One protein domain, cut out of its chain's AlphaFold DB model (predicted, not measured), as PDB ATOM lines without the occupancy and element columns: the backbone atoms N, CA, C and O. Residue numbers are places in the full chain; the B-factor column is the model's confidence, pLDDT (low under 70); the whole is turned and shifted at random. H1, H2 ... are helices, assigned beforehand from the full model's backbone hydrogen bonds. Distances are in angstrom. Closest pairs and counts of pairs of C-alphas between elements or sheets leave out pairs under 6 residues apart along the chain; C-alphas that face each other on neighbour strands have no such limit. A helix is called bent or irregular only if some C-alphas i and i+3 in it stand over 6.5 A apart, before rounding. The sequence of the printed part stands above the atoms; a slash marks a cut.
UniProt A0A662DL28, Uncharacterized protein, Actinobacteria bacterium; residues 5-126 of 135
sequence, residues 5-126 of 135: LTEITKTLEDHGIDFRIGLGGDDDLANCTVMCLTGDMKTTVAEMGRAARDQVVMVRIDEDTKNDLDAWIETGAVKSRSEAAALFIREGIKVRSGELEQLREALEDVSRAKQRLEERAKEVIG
ATOM      1  N   LEU A   5      45.932 -12.187 -11.319       71.62
ATOM      2  CA  LEU A   5      46.998 -11.563 -12.097       71.62
ATOM      3  C   LEU A   5      48.248 -12.443 -12.162       71.62
ATOM      4  O   LEU A   5      48.857 -12.559 -13.217       71.62
ATOM      5  N   THR A   6      48.596 -13.133 -11.076       74.62
ATOM      6  CA  THR A   6      49.744 -14.049 -11.055       74.62
ATOM      7  C   THR A   6      49.506 -15.264 -11.959       74.62
ATOM      8  O   THR A   6      50.425 -15.721 -12.637       74.62
ATOM      9  N   GLU A   7      48.276 -15.786 -12.005       81.81
ATOM     10  CA  GLU A   7      47.911 -16.918 -12.869       81.81
ATOM     11  C   GLU A   7      47.907 -16.534 -14.358       81.81
ATOM     12  O   GLU A   7      48.425 -17.282 -15.192       81.81
ATOM     13  N   ILE A   8      47.395 -15.344 -14.683       76.81
ATOM     14  CA  ILE A   8      47.411 -14.793 -16.042       76.81
ATOM     15  C   ILE A   8      48.851 -14.537 -16.503       76.81
ATOM     16  O   ILE A   8      49.226 -15.012 -17.574       76.81
ATOM     17  N   THR A   9      49.677 -13.862 -15.693       74.25
ATOM     18  CA  THR A   9      51.085 -13.582 -16.030       74.25
ATOM     19  C   THR A   9      51.848 -14.870 -16.302       74.25
ATOM     20  O   THR A   9      52.479 -14.997 -17.347       74.25
ATOM     21  N   LYS A  10      51.712 -15.868 -15.422       79.38
ATOM     22  CA  LYS A  10      52.371 -17.164 -15.595       79.38
ATOM     23  C   LYS A  10      51.916 -17.882 -16.867       79.38
ATOM     24  O   LYS A  10      52.739 -18.398 -17.613       79.38
ATOM     25  N   THR A  11      50.609 -17.889 -17.134       81.75
ATOM     26  CA  THR A  11      50.060 -18.519 -18.344       81.75
ATOM     27  C   THR A  11      50.637 -17.880 -19.600       81.75
ATOM     28  O   THR A  11      50.934 -18.576 -20.564       81.75
ATOM     29  N   LEU A  12      50.811 -16.563 -19.611       76.44
ATOM     30  CA  LEU A  12      51.319 -15.860 -20.780       76.44
ATOM     31  C   LEU A  12      52.846 -16.002 -20.925       76.44
ATOM     32  O   LEU A  12      53.318 -16.188 -22.048       76.44
ATOM     33  N   GLU A  13      53.599 -16.034 -19.819       79.31
ATOM     34  CA  GLU A  13      55.025 -16.407 -19.806       79.31
ATOM     35  C   GLU A  13      55.241 -17.819 -20.380       79.31
ATOM     36  O   GLU A  13      56.122 -18.015 -21.217       79.31
ATOM     37  N   ASP A  14      54.388 -18.783 -20.012       82.56
ATOM     38  CA  ASP A  14      54.420 -20.158 -20.538       82.56
ATOM     39  C   ASP A  14      54.166 -20.211 -22.061       82.56
ATOM     40  O   ASP A  14      54.603 -21.144 -22.739       82.56
ATOM     41  N   HIS A  15      53.502 -19.194 -22.621       78.69
ATOM     42  CA  HIS A  15      53.295 -19.024 -24.065       78.69
ATOM     43  C   HIS A  15      54.365 -18.135 -24.729       78.69
ATOM     44  O   HIS A  15      54.240 -17.800 -25.908       78.69
ATOM     45  N   GLY A  16      55.432 -17.778 -24.007       68.19
ATOM     46  CA  GLY A  16      56.564 -17.004 -24.524       68.19
ATOM     47  C   GLY A  16      56.315 -15.499 -24.627       68.19
ATOM     48  O   GLY A  16      57.027 -14.817 -25.362       68.19
ATOM     49  N   ILE A  17      55.309 -14.976 -23.922       68.69
ATOM     50  CA  ILE A  17      54.969 -13.551 -23.906       68.69
ATOM     51  C   ILE A  17      55.622 -12.915 -22.671       68.69
ATOM     52  O   ILE A  17      55.170 -13.128 -21.548       68.69
ATOM     53  N   ASP A  18      56.691 -12.137 -22.875       62.47
ATOM     54  CA  ASP A  18      57.382 -11.413 -21.799       62.47
ATOM     55  C   ASP A  18      56.737 -10.037 -21.552       62.47
ATOM     56  O   ASP A  18      56.813  -9.135 -22.388       62.47
ATOM     57  N   PHE A  19      56.123  -9.866 -20.377       60.25
ATOM     58  CA  PHE A  19      55.471  -8.622 -19.941       60.25
ATOM     59  C   PHE A  19      56.440  -7.505 -19.550       60.25
ATOM     60  O   PHE A  19      56.015  -6.366 -19.359       60.25
ATOM     61  N   ARG A  20      57.742  -7.794 -19.432       53.22
ATOM     62  CA  ARG A  20      58.749  -6.773 -19.107       53.22
ATOM     63  C   ARG A  20      59.088  -5.874 -20.296       53.22
ATOM     64  O   ARG A  20      59.686  -4.815 -20.112       53.22
ATOM     65  N   ILE A  21      58.702  -6.265 -21.510       47.31
ATOM     66  CA  ILE A  21      58.949  -5.499 -22.731       47.31
ATOM     67  C   ILE A  21      57.790  -4.514 -22.931       47.31
ATOM     68  O   ILE A  21      56.838  -4.797 -23.651       47.31
ATOM     69  N   GLY A  22      57.857  -3.350 -22.278       49.53
ATOM     70  CA  GLY A  22      56.969  -2.220 -22.595       49.53
ATOM     71  C   GLY A  22      56.430  -1.414 -21.416       49.53
ATOM     72  O   GLY A  22      55.806  -0.384 -21.647       49.53
ATOM     73  N   LEU A  23      56.676  -1.833 -20.174       45.84
ATOM     74  CA  LEU A  23      56.261  -1.082 -18.989       45.84
ATOM     75  C   LEU A  23      57.465  -0.330 -18.413       45.84
ATOM     76  O   LEU A  23      58.433  -0.933 -17.949       45.84
ATOM     77  N   GLY A  24      57.430   1.000 -18.483       45.66
ATOM     78  CA  GLY A  24      58.345   1.828 -17.713       45.66
ATOM     79  C   GLY A  24      57.975   1.739 -16.234       45.66
ATOM     80  O   GLY A  24      56.866   2.094 -15.885       45.66
ATOM     81  N   GLY A  25      58.902   1.282 -15.386       44.69
ATOM     82  CA  GLY A  25      58.815   1.364 -13.920       44.69
ATOM     83  C   GLY A  25      57.713   0.541 -13.224       44.69
ATOM     84  O   GLY A  25      56.599   0.394 -13.706       44.69
ATOM     85  N   ASP A  26      58.022   0.038 -12.024       50.50
ATOM     86  CA  ASP A  26      57.109  -0.767 -11.185       50.50
ATOM     87  C   ASP A  26      55.836  -0.013 -10.723       50.50
ATOM     88  O   ASP A  26      54.855  -0.648 -10.339       50.50
ATOM     89  N   ASP A  27      55.821   1.326 -10.766       50.09
ATOM     90  CA  ASP A  27      54.716   2.164 -10.258       50.09
ATOM     91  C   ASP A  27      53.566   2.391 -11.271       50.09
ATOM     92  O   ASP A  27      52.484   2.830 -10.878       50.09
ATOM     93  N   ASP A  28      53.737   2.049 -12.556       52.09
ATOM     94  CA  ASP A  28      52.723   2.274 -13.612       52.09
ATOM     95  C   ASP A  28      51.712   1.117 -13.771       52.09
ATOM     96  O   ASP A  28      50.766   1.182 -14.565       52.09
ATOM     97  N   LEU A  29      51.844   0.051 -12.975       51.09
ATOM     98  CA  LEU A  29      50.965  -1.126 -13.036       51.09
ATOM     99  C   LEU A  29      49.521  -0.856 -12.578       51.09
ATOM    100  O   LEU A  29      48.630  -1.651 -12.882       51.09
ATOM    101  N   ALA A  30      49.255   0.262 -11.893       52.31
ATOM    102  CA  ALA A  30      47.925   0.585 -11.370       52.31
ATOM    103  C   ALA A  30      46.862   0.805 -12.467       52.31
ATOM    104  O   ALA A  30      45.676   0.632 -12.194       52.31
ATOM    105  N   ASN A  31      47.273   1.131 -13.700       52.06
ATOM    106  CA  ASN A  31      46.382   1.370 -14.846       52.06
ATOM    107  C   ASN A  31      46.818   0.592 -16.103       52.06
ATOM    108  O   ASN A  31      46.715   1.086 -17.228       52.06
ATOM    109  N   CYS A  32      47.315  -0.634 -15.935       52.62
ATOM    110  CA  CYS A  32      47.745  -1.453 -17.064       52.62
ATOM    111  C   CYS A  32      46.537  -2.011 -17.841       52.62
ATOM    112  O   CYS A  32      45.749  -2.799 -17.317       52.62
ATOM    113  N   THR A  33      46.397  -1.625 -19.113       54.12
ATOM    114  CA  THR A  33      45.410  -2.212 -20.034       54.12
ATOM    115  C   THR A  33      46.107  -3.231 -20.928       54.12
ATOM    116  O   THR A  33      46.929  -2.866 -21.765       54.12
ATOM    117  N   VAL A  34      45.767  -4.513 -20.779       61.94
ATOM    118  CA  VAL A  34      46.265  -5.576 -21.663       61.94
ATOM    119  C   VAL A  34      45.374  -5.646 -22.900       61.94
ATOM    120  O   VAL A  34      44.185  -5.948 -22.802       61.94
ATOM    121  N   MET A  35      45.947  -5.383 -24.075       53.88
ATOM    122  CA  MET A  35      45.255  -5.512 -25.357       53.88
ATOM    123  C   MET A  35      45.865  -6.626 -26.195       53.88
ATOM    124  O   MET A  35      47.044  -6.590 -26.534       53.88
ATOM    125  N   CYS A  36      45.042  -7.607 -26.563       59.03
ATOM    126  CA  CYS A  36      45.439  -8.669 -27.477       59.03
ATOM    127  C   CYS A  36      45.187  -8.218 -28.922       59.03
ATOM    128  O   CYS A  36      44.039  -8.038 -29.333       59.03
ATOM    129  N   LEU A  37      46.261  -8.028 -29.687       60.56
ATOM    130  CA  LEU A  37      46.189  -7.754 -31.120       60.56
ATOM    131  C   LEU A  37      46.250  -9.082 -31.870       60.56
ATOM    132  O   LEU A  37      47.289  -9.728 -31.932       60.56
ATOM    133  N   THR A  38      45.126  -9.504 -32.443       56.84
ATOM    134  CA  THR A  38      45.038 -10.743 -33.235       56.84
ATOM    135  C   THR A  38      45.381 -10.536 -34.715       56.84
ATOM    136  O   THR A  38      45.347 -11.484 -35.497       56.84
ATOM    137  N   GLY A  39      45.720  -9.304 -35.111       61.25
ATOM    138  CA  GLY A  39      46.182  -8.956 -36.452       61.25
ATOM    139  C   GLY A  39      47.699  -8.806 -36.501       61.25
ATOM    140  O   GLY A  39      48.280  -8.058 -35.722       61.25
ATOM    141  N   ASP A  40      48.340  -9.491 -37.443       71.75
ATOM    142  CA  ASP A  40      49.756  -9.287 -37.742       71.75
ATOM    143  C   ASP A  40      49.935  -8.045 -38.639       71.75
ATOM    144  O   ASP A  40      49.232  -7.865 -39.641       71.75
ATOM    145  N   MET A  41      50.898  -7.183 -38.290       76.06
ATOM    146  CA  MET A  41      51.143  -5.920 -39.003       76.06
ATOM    147  C   MET A  41      51.477  -6.139 -40.482       76.06
ATOM    148  O   MET A  41      51.089  -5.331 -41.329       76.06
ATOM    149  N   LYS A  42      52.148  -7.245 -40.821       80.88
ATOM    150  CA  LYS A  42      52.488  -7.589 -42.208       80.88
ATOM    151  C   LYS A  42      51.227  -7.818 -43.048       80.88
ATOM    152  O   LYS A  42      51.182  -7.393 -44.204       80.88
ATOM    153  N   THR A  43      50.193  -8.425 -42.476       79.75
ATOM    154  CA  THR A  43      48.893  -8.609 -43.133       79.75
ATOM    155  C   THR A  43      48.224  -7.266 -43.412       79.75
ATOM    156  O   THR A  43      47.823  -7.009 -44.548       79.75
ATOM    157  N   THR A  44      48.183  -6.361 -42.430       80.75
ATOM    158  CA  THR A  44      47.580  -5.033 -42.616       80.75
ATOM    159  C   THR A  44      48.316  -4.210 -43.673       80.75
ATOM    160  O   THR A  44      47.676  -3.611 -44.539       80.75
ATOM    161  N   VAL A  45      49.653  -4.213 -43.661       80.12
ATOM    162  CA  VAL A  45      50.465  -3.539 -44.688       80.12
ATOM    163  C   VAL A  45      50.151  -4.091 -46.085       80.12
ATOM    164  O   VAL A  45      49.951  -3.324 -47.029       80.12
ATOM    165  N   ALA A  46      50.031  -5.415 -46.231       80.31
ATOM    166  CA  ALA A  46      49.699  -6.036 -47.513       80.31
ATOM    167  C   ALA A  46      48.294  -5.656 -48.019       80.31
ATOM    168  O   ALA A  46      48.102  -5.455 -49.220       80.31
ATOM    169  N   GLU A  47      47.310  -5.541 -47.124       78.88
ATOM    170  CA  GLU A  47      45.952  -5.098 -47.461       78.88
ATOM    171  C   GLU A  47      45.900  -3.625 -47.871       78.88
ATOM    172  O   GLU A  47      45.168  -3.256 -48.793       78.88
ATOM    173  N   MET A  48      46.696  -2.777 -47.220       74.00
ATOM    174  CA  MET A  48      46.752  -1.349 -47.524       74.00
ATOM    175  C   MET A  48      47.193  -1.058 -48.957       74.00
ATOM    176  O   MET A  48      46.690  -0.109 -49.554       74.00
ATOM    177  N   GLY A  49      48.074  -1.886 -49.524       67.69
ATOM    178  CA  GLY A  49      48.523  -1.754 -50.910       67.69
ATOM    179  C   GLY A  49      47.476  -2.123 -51.969       67.69
ATOM    180  O   GLY A  49      47.732  -1.920 -53.154       67.69
ATOM    181  N   ARG A  50      46.317  -2.679 -51.576       67.75
ATOM    182  CA  ARG A  50      45.280  -3.176 -52.504       67.75
ATOM    183  C   ARG A  50      44.093  -2.230 -52.684       67.75
ATOM    184  O   ARG A  50      43.400  -2.333 -53.692       67.75
ATOM    185  N   ALA A  51      43.837  -1.339 -51.729       68.56
ATOM    186  CA  ALA A  51      42.676  -0.452 -51.749       68.56
ATOM    187  C   ALA A  51      43.057   0.969 -52.196       68.56
ATOM    188  O   ALA A  51      44.035   1.537 -51.711       68.56
ATOM    189  N   ALA A  52      42.258   1.560 -53.090       62.34
ATOM    190  CA  ALA A  52      42.401   2.966 -53.454       62.34
ATOM    191  C   ALA A  52      42.080   3.863 -52.244       62.34
ATOM    192  O   ALA A  52      41.132   3.604 -51.504       62.34
ATOM    193  N   ARG A  53      42.890   4.907 -52.041       66.06
ATOM    194  CA  ARG A  53      42.726   5.900 -50.971       66.06
ATOM    195  C   ARG A  53      42.351   7.236 -51.590       66.06
ATOM    196  O   ARG A  53      43.211   7.906 -52.152       66.06
ATOM    197  N   ASP A  54      41.079   7.592 -51.511       78.38
ATOM    198  CA  ASP A  54      40.510   8.822 -52.071       78.38
ATOM    199  C   ASP A  54      40.289   9.922 -51.015       78.38
ATOM    200  O   ASP A  54      40.128  11.088 -51.367       78.38
ATOM    201  N   GLN A  55      40.335   9.575 -49.726       82.00
ATOM    202  CA  GLN A  55      40.140  10.512 -48.617       82.00
ATOM    203  C   GLN A  55      41.473  10.995 -48.028       82.00
ATOM    204  O   GLN A  55      42.379  10.200 -47.769       82.00
ATOM    205  N   VAL A  56      41.572  12.305 -47.772       86.50
ATOM    206  CA  VAL A  56      42.757  12.954 -47.188       86.50
ATOM    207  C   VAL A  56      42.383  13.634 -45.877       86.50
ATOM    208  O   VAL A  56      41.439  14.419 -45.821       86.50
ATOM    209  N   VAL A  57      43.172  13.377 -44.835       88.19
ATOM    210  CA  VAL A  57      43.084  14.074 -43.548       88.19
ATOM    211  C   VAL A  57      44.406  14.798 -43.312       88.19
ATOM    212  O   VAL A  57      45.467  14.179 -43.358       88.19
ATOM    213  N   MET A  58      44.353  16.110 -43.065       92.62
ATOM    214  CA  MET A  58      45.516  16.882 -42.619       92.62
ATOM    215  C   MET A  58      45.511  16.968 -41.095       92.62
ATOM    216  O   MET A  58      44.538  17.435 -40.507       92.62
ATOM    217  N   VAL A  59      46.603  16.547 -40.461       90.75
ATOM    218  CA  VAL A  59      46.768  16.565 -39.001       90.75
ATOM    219  C   VAL A  59      48.051  17.294 -38.615       90.75
ATOM    220  O   VAL A  59      49.013  17.325 -39.381       90.75
ATOM    221  N   ARG A  60      48.063  17.887 -37.420       95.62
ATOM    222  CA  ARG A  60      49.294  18.357 -36.776       95.62
ATOM    223  C   ARG A  60      49.811  17.234 -35.886       95.62
ATOM    224  O   ARG A  60      49.023  16.653 -35.148       95.62
ATOM    225  N   ILE A  61      51.104  16.957 -35.971       95.06
ATOM    226  CA  ILE A  61      51.810  15.973 -35.147       95.06
ATOM    227  C   ILE A  61      53.052  16.633 -34.549       95.06
ATOM    228  O   ILE A  61      53.521  17.645 -35.081       95.06
ATOM    229  N   ASP A  62      53.546  16.086 -33.445       97.19
ATOM    230  CA  ASP A  62      54.833  16.473 -32.871       97.19
ATOM    231  C   ASP A  62      56.014  15.854 -33.644       97.19
ATOM    232  O   ASP A  62      55.843  15.074 -34.588       97.19
ATOM    233  N   GLU A  63      57.225  16.276 -33.279       97.25
ATOM    234  CA  GLU A  63      58.457  15.826 -33.933       97.25
ATOM    235  C   GLU A  63      58.736  14.341 -33.657       97.25
ATOM    236  O   GLU A  63      59.206  13.643 -34.552       97.25
ATOM    237  N   ASP A  64      58.385  13.843 -32.470       96.69
ATOM    238  CA  ASP A  64      58.591  12.442 -32.091       96.69
ATOM    239  C   ASP A  64      57.736  11.516 -32.962       96.69
ATOM    240  O   ASP A  64      58.263  10.630 -33.632       96.69
ATOM    241  N   THR A  65      56.439  11.812 -33.089       95.00
ATOM    242  CA  THR A  65      55.528  11.083 -33.982       95.00
ATOM    243  C   THR A  65      56.026  11.123 -35.422       95.00
ATOM    244  O   THR A  65      55.973  10.125 -36.139       95.00
ATOM    245  N   LYS A  66      56.508  12.280 -35.890       96.50
ATOM    246  CA  LYS A  66      57.053  12.410 -37.246       96.50
ATOM    247  C   LYS A  66      58.269  11.499 -37.450       96.50
ATOM    248  O   LYS A  66      58.334  10.837 -38.487       96.50
ATOM    249  N   ASN A  67      59.190  11.456 -36.489       97.44
ATOM    250  CA  ASN A  67      60.381  10.608 -36.540       97.44
ATOM    251  C   ASN A  67      60.016   9.119 -36.522       97.44
ATOM    252  O   ASN A  67      60.572   8.346 -37.301       97.44
ATOM    253  N   ASP A  68      59.026   8.730 -35.717       96.12
ATOM    254  CA  ASP A  68      58.508   7.362 -35.710       96.12
ATOM    255  C   ASP A  68      57.939   6.975 -37.081       96.12
ATOM    256  O   ASP A  68      58.261   5.912 -37.611       96.12
ATOM    257  N   LEU A  69      57.146   7.846 -37.719       95.88
ATOM    258  CA  LEU A  69      56.643   7.587 -39.074       95.88
ATOM    259  C   LEU A  69      57.773   7.486 -40.111       95.88
ATOM    260  O   LEU A  69      57.652   6.706 -41.058       95.88
ATOM    261  N   ASP A  70      58.854   8.252 -39.949       97.00
ATOM    262  CA  ASP A  70      60.024   8.201 -40.831       97.00
ATOM    263  C   ASP A  70      60.793   6.885 -40.701       97.00
ATOM    264  O   ASP A  70      61.123   6.277 -41.721       97.00
ATOM    265  N   ALA A  71      60.964   6.365 -39.484       96.56
ATOM    266  CA  ALA A  71      61.595   5.065 -39.258       96.56
ATOM    267  C   ALA A  71      60.876   3.933 -40.021       96.56
ATOM    268  O   ALA A  71      61.502   3.042 -40.602       96.56
ATOM    269  N   TRP A  72      59.546   3.987 -40.109       94.75
ATOM    270  CA  TRP A  72      58.764   3.012 -40.878       94.75
ATOM    271  C   TRP A  72      59.023   3.072 -42.386       94.75
ATOM    272  O   TRP A  72      58.967   2.045 -43.066       94.75
ATOM    273  N   ILE A  73      59.348   4.248 -42.915       95.75
ATOM    274  CA  ILE A  73      59.741   4.409 -44.319       95.75
ATOM    275  C   ILE A  73      61.159   3.883 -44.525       95.75
ATOM    276  O   ILE A  73      61.410   3.163 -45.490       95.75
ATOM    277  N   GLU A  74      62.076   4.200 -43.611       96.00
ATOM    278  CA  GLU A  74      63.477   3.773 -43.681       96.00
ATOM    279  C   GLU A  74      63.631   2.247 -43.648       96.00
ATOM    280  O   GLU A  74      64.477   1.693 -44.349       96.00
ATOM    281  N   THR A  75      62.765   1.544 -42.911       93.75
ATOM    282  CA  THR A  75      62.721   0.068 -42.912       93.75
ATOM    283  C   THR A  75      62.178  -0.533 -44.214       93.75
ATOM    284  O   THR A  75      62.273  -1.743 -44.425       93.75
ATOM    285  N   GLY A  76      61.581   0.281 -45.092       91.12
ATOM    286  CA  GLY A  76      60.908  -0.167 -46.310       91.12
ATOM    287  C   GLY A  76      59.558  -0.850 -46.068       91.12
ATOM    288  O   GLY A  76      58.970  -1.377 -47.015       91.12
ATOM    289  N   ALA A  77      59.048  -0.845 -44.829       88.56
ATOM    290  CA  ALA A  77      57.754  -1.433 -44.490       88.56
ATOM    291  C   ALA A  77      56.587  -0.698 -45.170       88.56
ATOM    292  O   ALA A  77      55.581  -1.309 -45.529       88.56
ATOM    293  N   VAL A  78      56.732   0.612 -45.376       91.12
ATOM    294  CA  VAL A  78      55.760   1.484 -46.048       91.12
ATOM    295  C   VAL A  78      56.483   2.460 -46.974       91.12
ATOM    296  O   VAL A  78      57.660   2.757 -46.791       91.12
ATOM    297  N   LYS A  79      55.791   2.978 -47.992       91.38
ATOM    298  CA  LYS A  79      56.399   3.801 -49.052       91.38
ATOM    299  C   LYS A  79      56.370   5.297 -48.750       91.38
ATOM    300  O   LYS A  79      56.987   6.075 -49.471       91.38
ATOM    301  N   SER A  80      55.592   5.729 -47.758       92.75
ATOM    302  CA  SER A  80      55.402   7.148 -47.444       92.75
ATOM    303  C   SER A  80      54.882   7.371 -46.024       92.75
ATOM    304  O   SER A  80      54.274   6.480 -45.432       92.75
ATOM    305  N   ARG A  81      55.036   8.601 -45.511       93.19
ATOM    306  CA  ARG A  81      54.514   9.011 -44.192       93.19
ATOM    307  C   ARG A  81      52.997   8.875 -44.104       93.19
ATOM    308  O   ARG A  81      52.474   8.464 -43.077       93.19
ATOM    309  N   SER A  82      52.280   9.204 -45.181       91.25
ATOM    310  CA  SER A  82      50.820   9.053 -45.229       91.25
ATOM    311  C   SER A  82      50.403   7.583 -45.227       91.25
ATOM    312  O   SER A  82      49.363   7.242 -44.669       91.25
ATOM    313  N   GLU A  83      51.218   6.696 -45.802       90.00
ATOM    314  CA  GLU A  83      51.003   5.258 -45.709       90.00
ATOM    315  C   GLU A  83      51.275   4.728 -44.300       90.00
ATOM    316  O   GLU A  83      50.427   4.007 -43.780       90.00
ATOM    317  N   ALA A  84      52.367   5.152 -43.659       92.62
ATOM    318  CA  ALA A  84      52.642   4.864 -42.251       92.62
ATOM    319  C   ALA A  84      51.479   5.322 -41.352       92.62
ATOM    320  O   ALA A  84      50.908   4.535 -40.601       92.62
ATOM    321  N   ALA A  85      51.043   6.575 -41.496       93.19
ATOM    322  CA  ALA A  85      49.929   7.123 -40.728       93.19
ATOM    323  C   ALA A  85      48.629   6.336 -40.957       93.19
ATOM    324  O   ALA A  85      47.920   6.012 -40.009       93.19
ATOM    325  N   ALA A  86      48.323   5.967 -42.203       90.25
ATOM    326  CA  ALA A  86      47.136   5.175 -42.508       90.25
ATOM    327  C   ALA A  86      47.184   3.753 -41.915       90.25
ATOM    328  O   ALA A  86      46.126   3.217 -41.578       90.25
ATOM    329  N   LEU A  87      48.374   3.150 -41.779       89.88
ATOM    330  CA  LEU A  87      48.564   1.876 -41.071       89.88
ATOM    331  C   LEU A  87      48.161   2.025 -39.609       89.88
ATOM    332  O   LEU A  87      47.280   1.309 -39.137       89.88
ATOM    333  N   PHE A  88      48.754   3.000 -38.926       91.06
ATOM    334  CA  PHE A  88      48.517   3.219 -37.504       91.06
ATOM    335  C   PHE A  88      47.096   3.664 -37.194       91.06
ATOM    336  O   PHE A  88      46.519   3.194 -36.221       91.06
ATOM    337  N   ILE A  89      46.484   4.498 -38.036       90.88
ATOM    338  CA  ILE A  89      45.071   4.869 -37.885       90.88
ATOM    339  C   ILE A  89      44.185   3.625 -37.997       90.88
ATOM    340  O   ILE A  89      43.278   3.438 -37.189       90.88
ATOM    341  N   ARG A  90      44.444   2.745 -38.972       87.81
ATOM    342  CA  ARG A  90      43.663   1.517 -39.151       87.81
ATOM    343  C   ARG A  90      43.818   0.569 -37.966       87.81
ATOM    344  O   ARG A  90      42.814   0.057 -37.480       87.81
ATOM    345  N   GLU A  91      45.045   0.339 -37.512       86.81
ATOM    346  CA  GLU A  91      45.294  -0.508 -36.345       86.81
ATOM    347  C   GLU A  91      44.716   0.111 -35.073       86.81
ATOM    348  O   GLU A  91      43.996  -0.564 -34.345       86.81
ATOM    349  N   GLY A  92      44.889   1.416 -34.861       87.88
ATOM    350  CA  GLY A  92      44.292   2.149 -33.745       87.88
ATOM    351  C   GLY A  92      42.762   2.067 -33.717       87.88
ATOM    352  O   GLY A  92      42.171   1.921 -32.649       87.88
ATOM    353  N   ILE A  93      42.102   2.072 -34.880       88.12
ATOM    354  CA  ILE A  93      40.652   1.845 -34.977       88.12
ATOM    355  C   ILE A  93      40.280   0.410 -34.583       88.12
ATOM    356  O   ILE A  93      39.293   0.220 -33.877       88.12
ATOM    357  N   LYS A  94      41.046  -0.605 -35.009       84.62
ATOM    358  CA  LYS A  94      40.795  -2.007 -34.615       84.62
ATOM    359  C   LYS A  94      40.959  -2.191 -33.107       84.62
ATOM    360  O   LYS A  94      40.089  -2.776 -32.465       84.62
ATOM    361  N   VAL A  95      42.039  -1.633 -32.560       84.62
ATOM    362  CA  VAL A  95      42.355  -1.574 -31.127       84.62
ATOM    363  C   VAL A  95      41.163  -0.987 -30.359       84.62
ATOM    364  O   VAL A  95      40.663  -1.592 -29.418       84.62
ATOM    365  N   ARG A  96      40.633   0.154 -30.803       83.75
ATOM    366  CA  ARG A  96      39.540   0.871 -30.125       83.75
ATOM    367  C   ARG A  96      38.138   0.490 -30.622       83.75
ATOM    368  O   ARG A  96      37.178   1.213 -30.369       83.75
ATOM    369  N   SER A  97      37.992  -0.640 -31.318       85.25
ATOM    370  CA  SER A  97      36.727  -1.030 -31.964       85.25
ATOM    371  C   SER A  97      35.554  -1.152 -30.990       85.25
ATOM    372  O   SER A  97      34.460  -0.700 -31.312       85.25
ATOM    373  N   GLY A  98      35.776  -1.684 -29.784       84.12
ATOM    374  CA  GLY A  98      34.725  -1.813 -28.769       84.12
ATOM    375  C   GLY A  98      34.207  -0.474 -28.230       84.12
ATOM    376  O   GLY A  98      33.011  -0.332 -27.989       84.12
ATOM    377  N   GLU A  99      35.079   0.523 -28.066       88.12
ATOM    378  CA  GLU A  99      34.679   1.886 -27.680       88.12
ATOM    379  C   GLU A  99      33.937   2.575 -28.832       88.12
ATOM    380  O   GLU A  99      32.909   3.220 -28.627       88.12
ATOM    381  N   LEU A 100      34.431   2.405 -30.063       90.19
ATOM    382  CA  LEU A 100      33.787   2.943 -31.259       90.19
ATOM    383  C   LEU A 100      32.389   2.357 -31.473       90.19
ATOM    384  O   LEU A 100      31.503   3.092 -31.902       90.19
ATOM    385  N   GLU A 101      32.175   1.077 -31.168       92.44
ATOM    386  CA  GLU A 101      30.856   0.449 -31.279       92.44
ATOM    387  C   GLU A 101      29.865   1.028 -30.266       92.44
ATOM    388  O   GLU A 101      28.778   1.449 -30.648       92.44
ATOM    389  N   GLN A 102      30.275   1.199 -29.007       93.94
ATOM    390  CA  GLN A 102      29.439   1.860 -27.993       93.94
ATOM    391  C   GLN A 102      29.045   3.288 -28.406       93.94
ATOM    392  O   GLN A 102      27.905   3.716 -28.218       93.94
ATOM    393  N   LEU A 103      29.972   4.039 -29.011       93.62
ATOM    394  CA  LEU A 103      29.673   5.371 -29.543       93.62
ATOM    395  C   LEU A 103      28.705   5.319 -30.732       93.62
ATOM    396  O   LEU A 103      27.854   6.200 -30.861       93.62
ATOM    397  N   ARG A 104      28.812   4.304 -31.599       94.00
ATOM    398  CA  ARG A 104      27.882   4.098 -32.722       94.00
ATOM    399  C   ARG A 104      26.474   3.804 -32.226       94.00
ATOM    400  O   ARG A 104      25.546   4.462 -32.687       94.00
ATOM    401  N   GLU A 105      26.327   2.913 -31.252       94.94
ATOM    402  CA  GLU A 105      25.036   2.608 -30.625       94.94
ATOM    403  C   GLU A 105      24.384   3.876 -30.049       94.94
ATOM    404  O   GLU A 105      23.220   4.175 -30.333       94.94
ATOM    405  N   ALA A 106      25.157   4.697 -29.332       95.38
ATOM    406  CA  ALA A 106      24.666   5.964 -28.792       95.38
ATOM    407  C   ALA A 106      24.243   6.961 -29.892       95.38
ATOM    408  O   ALA A 106      23.238   7.667 -29.756       95.38
ATOM    409  N   LEU A 107      24.982   7.030 -31.004       95.56
ATOM    410  CA  LEU A 107      24.614   7.865 -32.153       95.56
ATOM    411  C   LEU A 107      23.326   7.378 -32.829       95.56
ATOM    412  O   LEU A 107      22.503   8.203 -33.240       95.56
ATOM    413  N   GLU A 108      23.120   6.065 -32.925       95.94
ATOM    414  CA  GLU A 108      21.877   5.490 -33.442       95.94
ATOM    415  C   GLU A 108      20.677   5.838 -32.564       95.94
ATOM    416  O   GLU A 108      19.621   6.199 -33.087       95.94
ATOM    417  N   ASP A 109      20.834   5.801 -31.241       95.94
ATOM    418  CA  ASP A 109      19.787   6.219 -30.309       95.94
ATOM    419  C   ASP A 109      19.379   7.678 -30.517       95.94
ATOM    420  O   ASP A 109      18.184   7.992 -30.589       95.94
ATOM    421  N   VAL A 110      20.362   8.566 -30.688       96.12
ATOM    422  CA  VAL A 110      20.114   9.978 -31.010       96.12
ATOM    423  C   VAL A 110      19.397  10.111 -32.353       96.12
ATOM    424  O   VAL A 110      18.450  10.893 -32.466       96.12
ATOM    425  N   SER A 111      19.804   9.344 -33.364       94.69
ATOM    426  CA  SER A 111      19.162   9.343 -34.683       94.69
ATOM    427  C   SER A 111      17.695   8.901 -34.598       94.69
ATOM    428  O   SER A 111      16.800   9.617 -35.055       94.69
ATOM    429  N   ARG A 112      17.413   7.793 -33.900       95.69
ATOM    430  CA  ARG A 112      16.048   7.301 -33.643       95.69
ATOM    431  C   ARG A 112      15.210   8.307 -32.857       95.69
ATOM    432  O   ARG A 112      14.008   8.434 -33.083       95.69
ATOM    433  N   ALA A 113      15.807   9.006 -31.894       95.69
ATOM    434  CA  ALA A 113      15.121  10.054 -31.146       95.69
ATOM    435  C   ALA A 113      14.757  11.250 -32.042       95.69
ATOM    436  O   ALA A 113      13.619  11.717 -31.987       95.69
ATOM    437  N   LYS A 114      15.678  11.699 -32.907       95.38
ATOM    438  CA  LYS A 114      15.415  12.761 -33.893       95.38
ATOM    439  C   LYS A 114      14.313  12.371 -34.871       95.38
ATOM    440  O   LYS A 114      13.401  13.159 -35.084       95.38
ATOM    441  N   GLN A 115      14.341  11.148 -35.394       95.38
ATOM    442  CA  GLN A 115      13.305  10.672 -36.309       95.38
ATOM    443  C   GLN A 115      11.918  10.666 -35.648       95.38
ATOM    444  O   GLN A 115      10.967  11.205 -36.210       95.38
ATOM    445  N   ARG A 116      11.806  10.143 -34.418       94.06
ATOM    446  CA  ARG A 116      10.545  10.165 -33.653       94.06
ATOM    447  C   ARG A 116      10.043  11.588 -33.396       94.06
ATOM    448  O   ARG A 116       8.840  11.835 -33.453       94.06
ATOM    449  N   LEU A 117      10.954  12.522 -33.112       93.38
ATOM    450  CA  LEU A 117      10.620  13.937 -32.957       93.38
ATOM    451  C   LEU A 117      10.055  14.517 -34.262       93.38
ATOM    452  O   LEU A 117       9.025  15.184 -34.227       93.38
ATOM    453  N   GLU A 118      10.703  14.257 -35.399       92.19
ATOM    454  CA  GLU A 118      10.258  14.730 -36.716       92.19
ATOM    455  C   GLU A 118       8.891  14.159 -37.110       92.19
ATOM    456  O   GLU A 118       8.034  14.897 -37.596       92.19
ATOM    457  N   GLU A 119       8.659  12.867 -36.875       93.19
ATOM    458  CA  GLU A 119       7.364  12.215 -37.107       93.19
ATOM    459  C   GLU A 119       6.265  12.857 -36.256       93.19
ATOM    460  O   GLU A 119       5.231  13.273 -36.780       93.19
ATOM    461  N   ARG A 120       6.521  13.051 -34.957       90.12
ATOM    462  CA  ARG A 120       5.556  13.689 -34.058       90.12
ATOM    463  C   ARG A 120       5.301  15.154 -34.412       90.12
ATOM    464  O   ARG A 120       4.172  15.625 -34.294       90.12
ATOM    465  N   ALA A 121       6.325  15.878 -34.857       90.12
ATOM    466  CA  ALA A 121       6.177  17.254 -35.318       90.12
ATOM    467  C   ALA A 121       5.260  17.338 -36.550       90.12
ATOM    468  O   ALA A 121       4.400  18.214 -36.589       90.12
ATOM    469  N   LYS A 122       5.373  16.400 -37.505       91.88
ATOM    470  CA  LYS A 122       4.464  16.318 -38.664       91.88
ATOM    471  C   LYS A 122       3.016  16.056 -38.256       91.88
ATOM    472  O   LYS A 122       2.114  16.643 -38.840       91.88
ATOM    473  N   GLU A 123       2.782  15.210 -37.253       88.94
ATOM    474  CA  GLU A 123       1.427  14.943 -36.747       88.94
ATOM    475  C   GLU A 123       0.791  16.173 -36.088       88.94
ATOM    476  O   GLU A 123      -0.405  16.406 -36.239       88.94
ATOM    477  N   VAL A 124       1.579  16.948 -35.336       87.75
ATOM    478  CA  VAL A 124       1.078  18.088 -34.551       87.75
ATOM    479  C   VAL A 124       0.958  19.360 -35.390       87.75
ATOM    480  O   VAL A 124       0.003  20.115 -35.230       87.75
ATOM    481  N   ILE A 125       1.944  19.622 -36.249       83.94
ATOM    482  CA  ILE A 125       2.096  20.893 -36.973       83.94
ATOM    483  C   ILE A 125       1.657  20.751 -38.446       83.94
ATOM    484  O   ILE A 125       1.401  21.755 -39.107       83.94
ATOM    485  N   GLY A 126       1.498  19.524 -38.957       73.06
ATOM    486  CA  GLY A 126       1.335  19.239 -40.388       73.06
ATOM    487  C   GLY A 126       2.686  19.160 -41.107       73.06
ATOM    488  O   GLY A 126       3.716  19.530 -40.546       73.06
TER     489      GLY A 126
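AT A GLANCE: This is residues 5 to 126 of the 135 residues of an uncharacterized protein of Actinobacteria bacterium (UniProt A0A662DL28). Along the printed part, the small helices H1 and H2 lie away from the rest, H4 packs on H5 with H3 near, and the long H6 makes a corner with H5 and sticks out as an arm. The 122 printed residues, all helix in class, have six named helices, H1 to H6 in order. The whole is extended, radius of gyration of the C-alphas 21.7 A, spans 67 by 42 by 28 A.

HOW THE PARTS SIT: H1, residues 5 to 14, and H2, residues 26 to 31, touch no helix. H3, residues 41 to 48, only just touches H5, residues 81 to 95, with 3 pairs of C-alphas within 8 A, the closest Val 45 and Leu 87, 6.8 A. H4, residues 63 to 74, touches H5 about perpendicular at 76 degrees, closest C-alphas Leu 69 and Arg 81, 5.7 A. H6, residues 97 to 125, is close to H5 but not clearly touching, about perpendicular at 79 degrees, closest C-alphas Ile 93 and Leu 100, 7.9 A. O i to N i+4 pairs are within hydrogen-bond range throughout H1, H3, H5 and H6, 7 of 8 in H4, and 0 of 2 in irregular H2, where C-alphas 27 and 30 are 7.1 A apart and 0 of 3 O i to N i+3 pairs are within range.

IN THESE COORDINATES: H1 begins at C-alpha 5 (46.998, -11.563, -12.097). H6, 41.3 A, ends at C-alpha 125 (2.096, 20.893, -36.973).

THE WHOLE: The printed part has no cut. Links H1 to H2 and H3 to H4 are long. Residues 16 to 39 and 49 to 53 have pLDDT under 70.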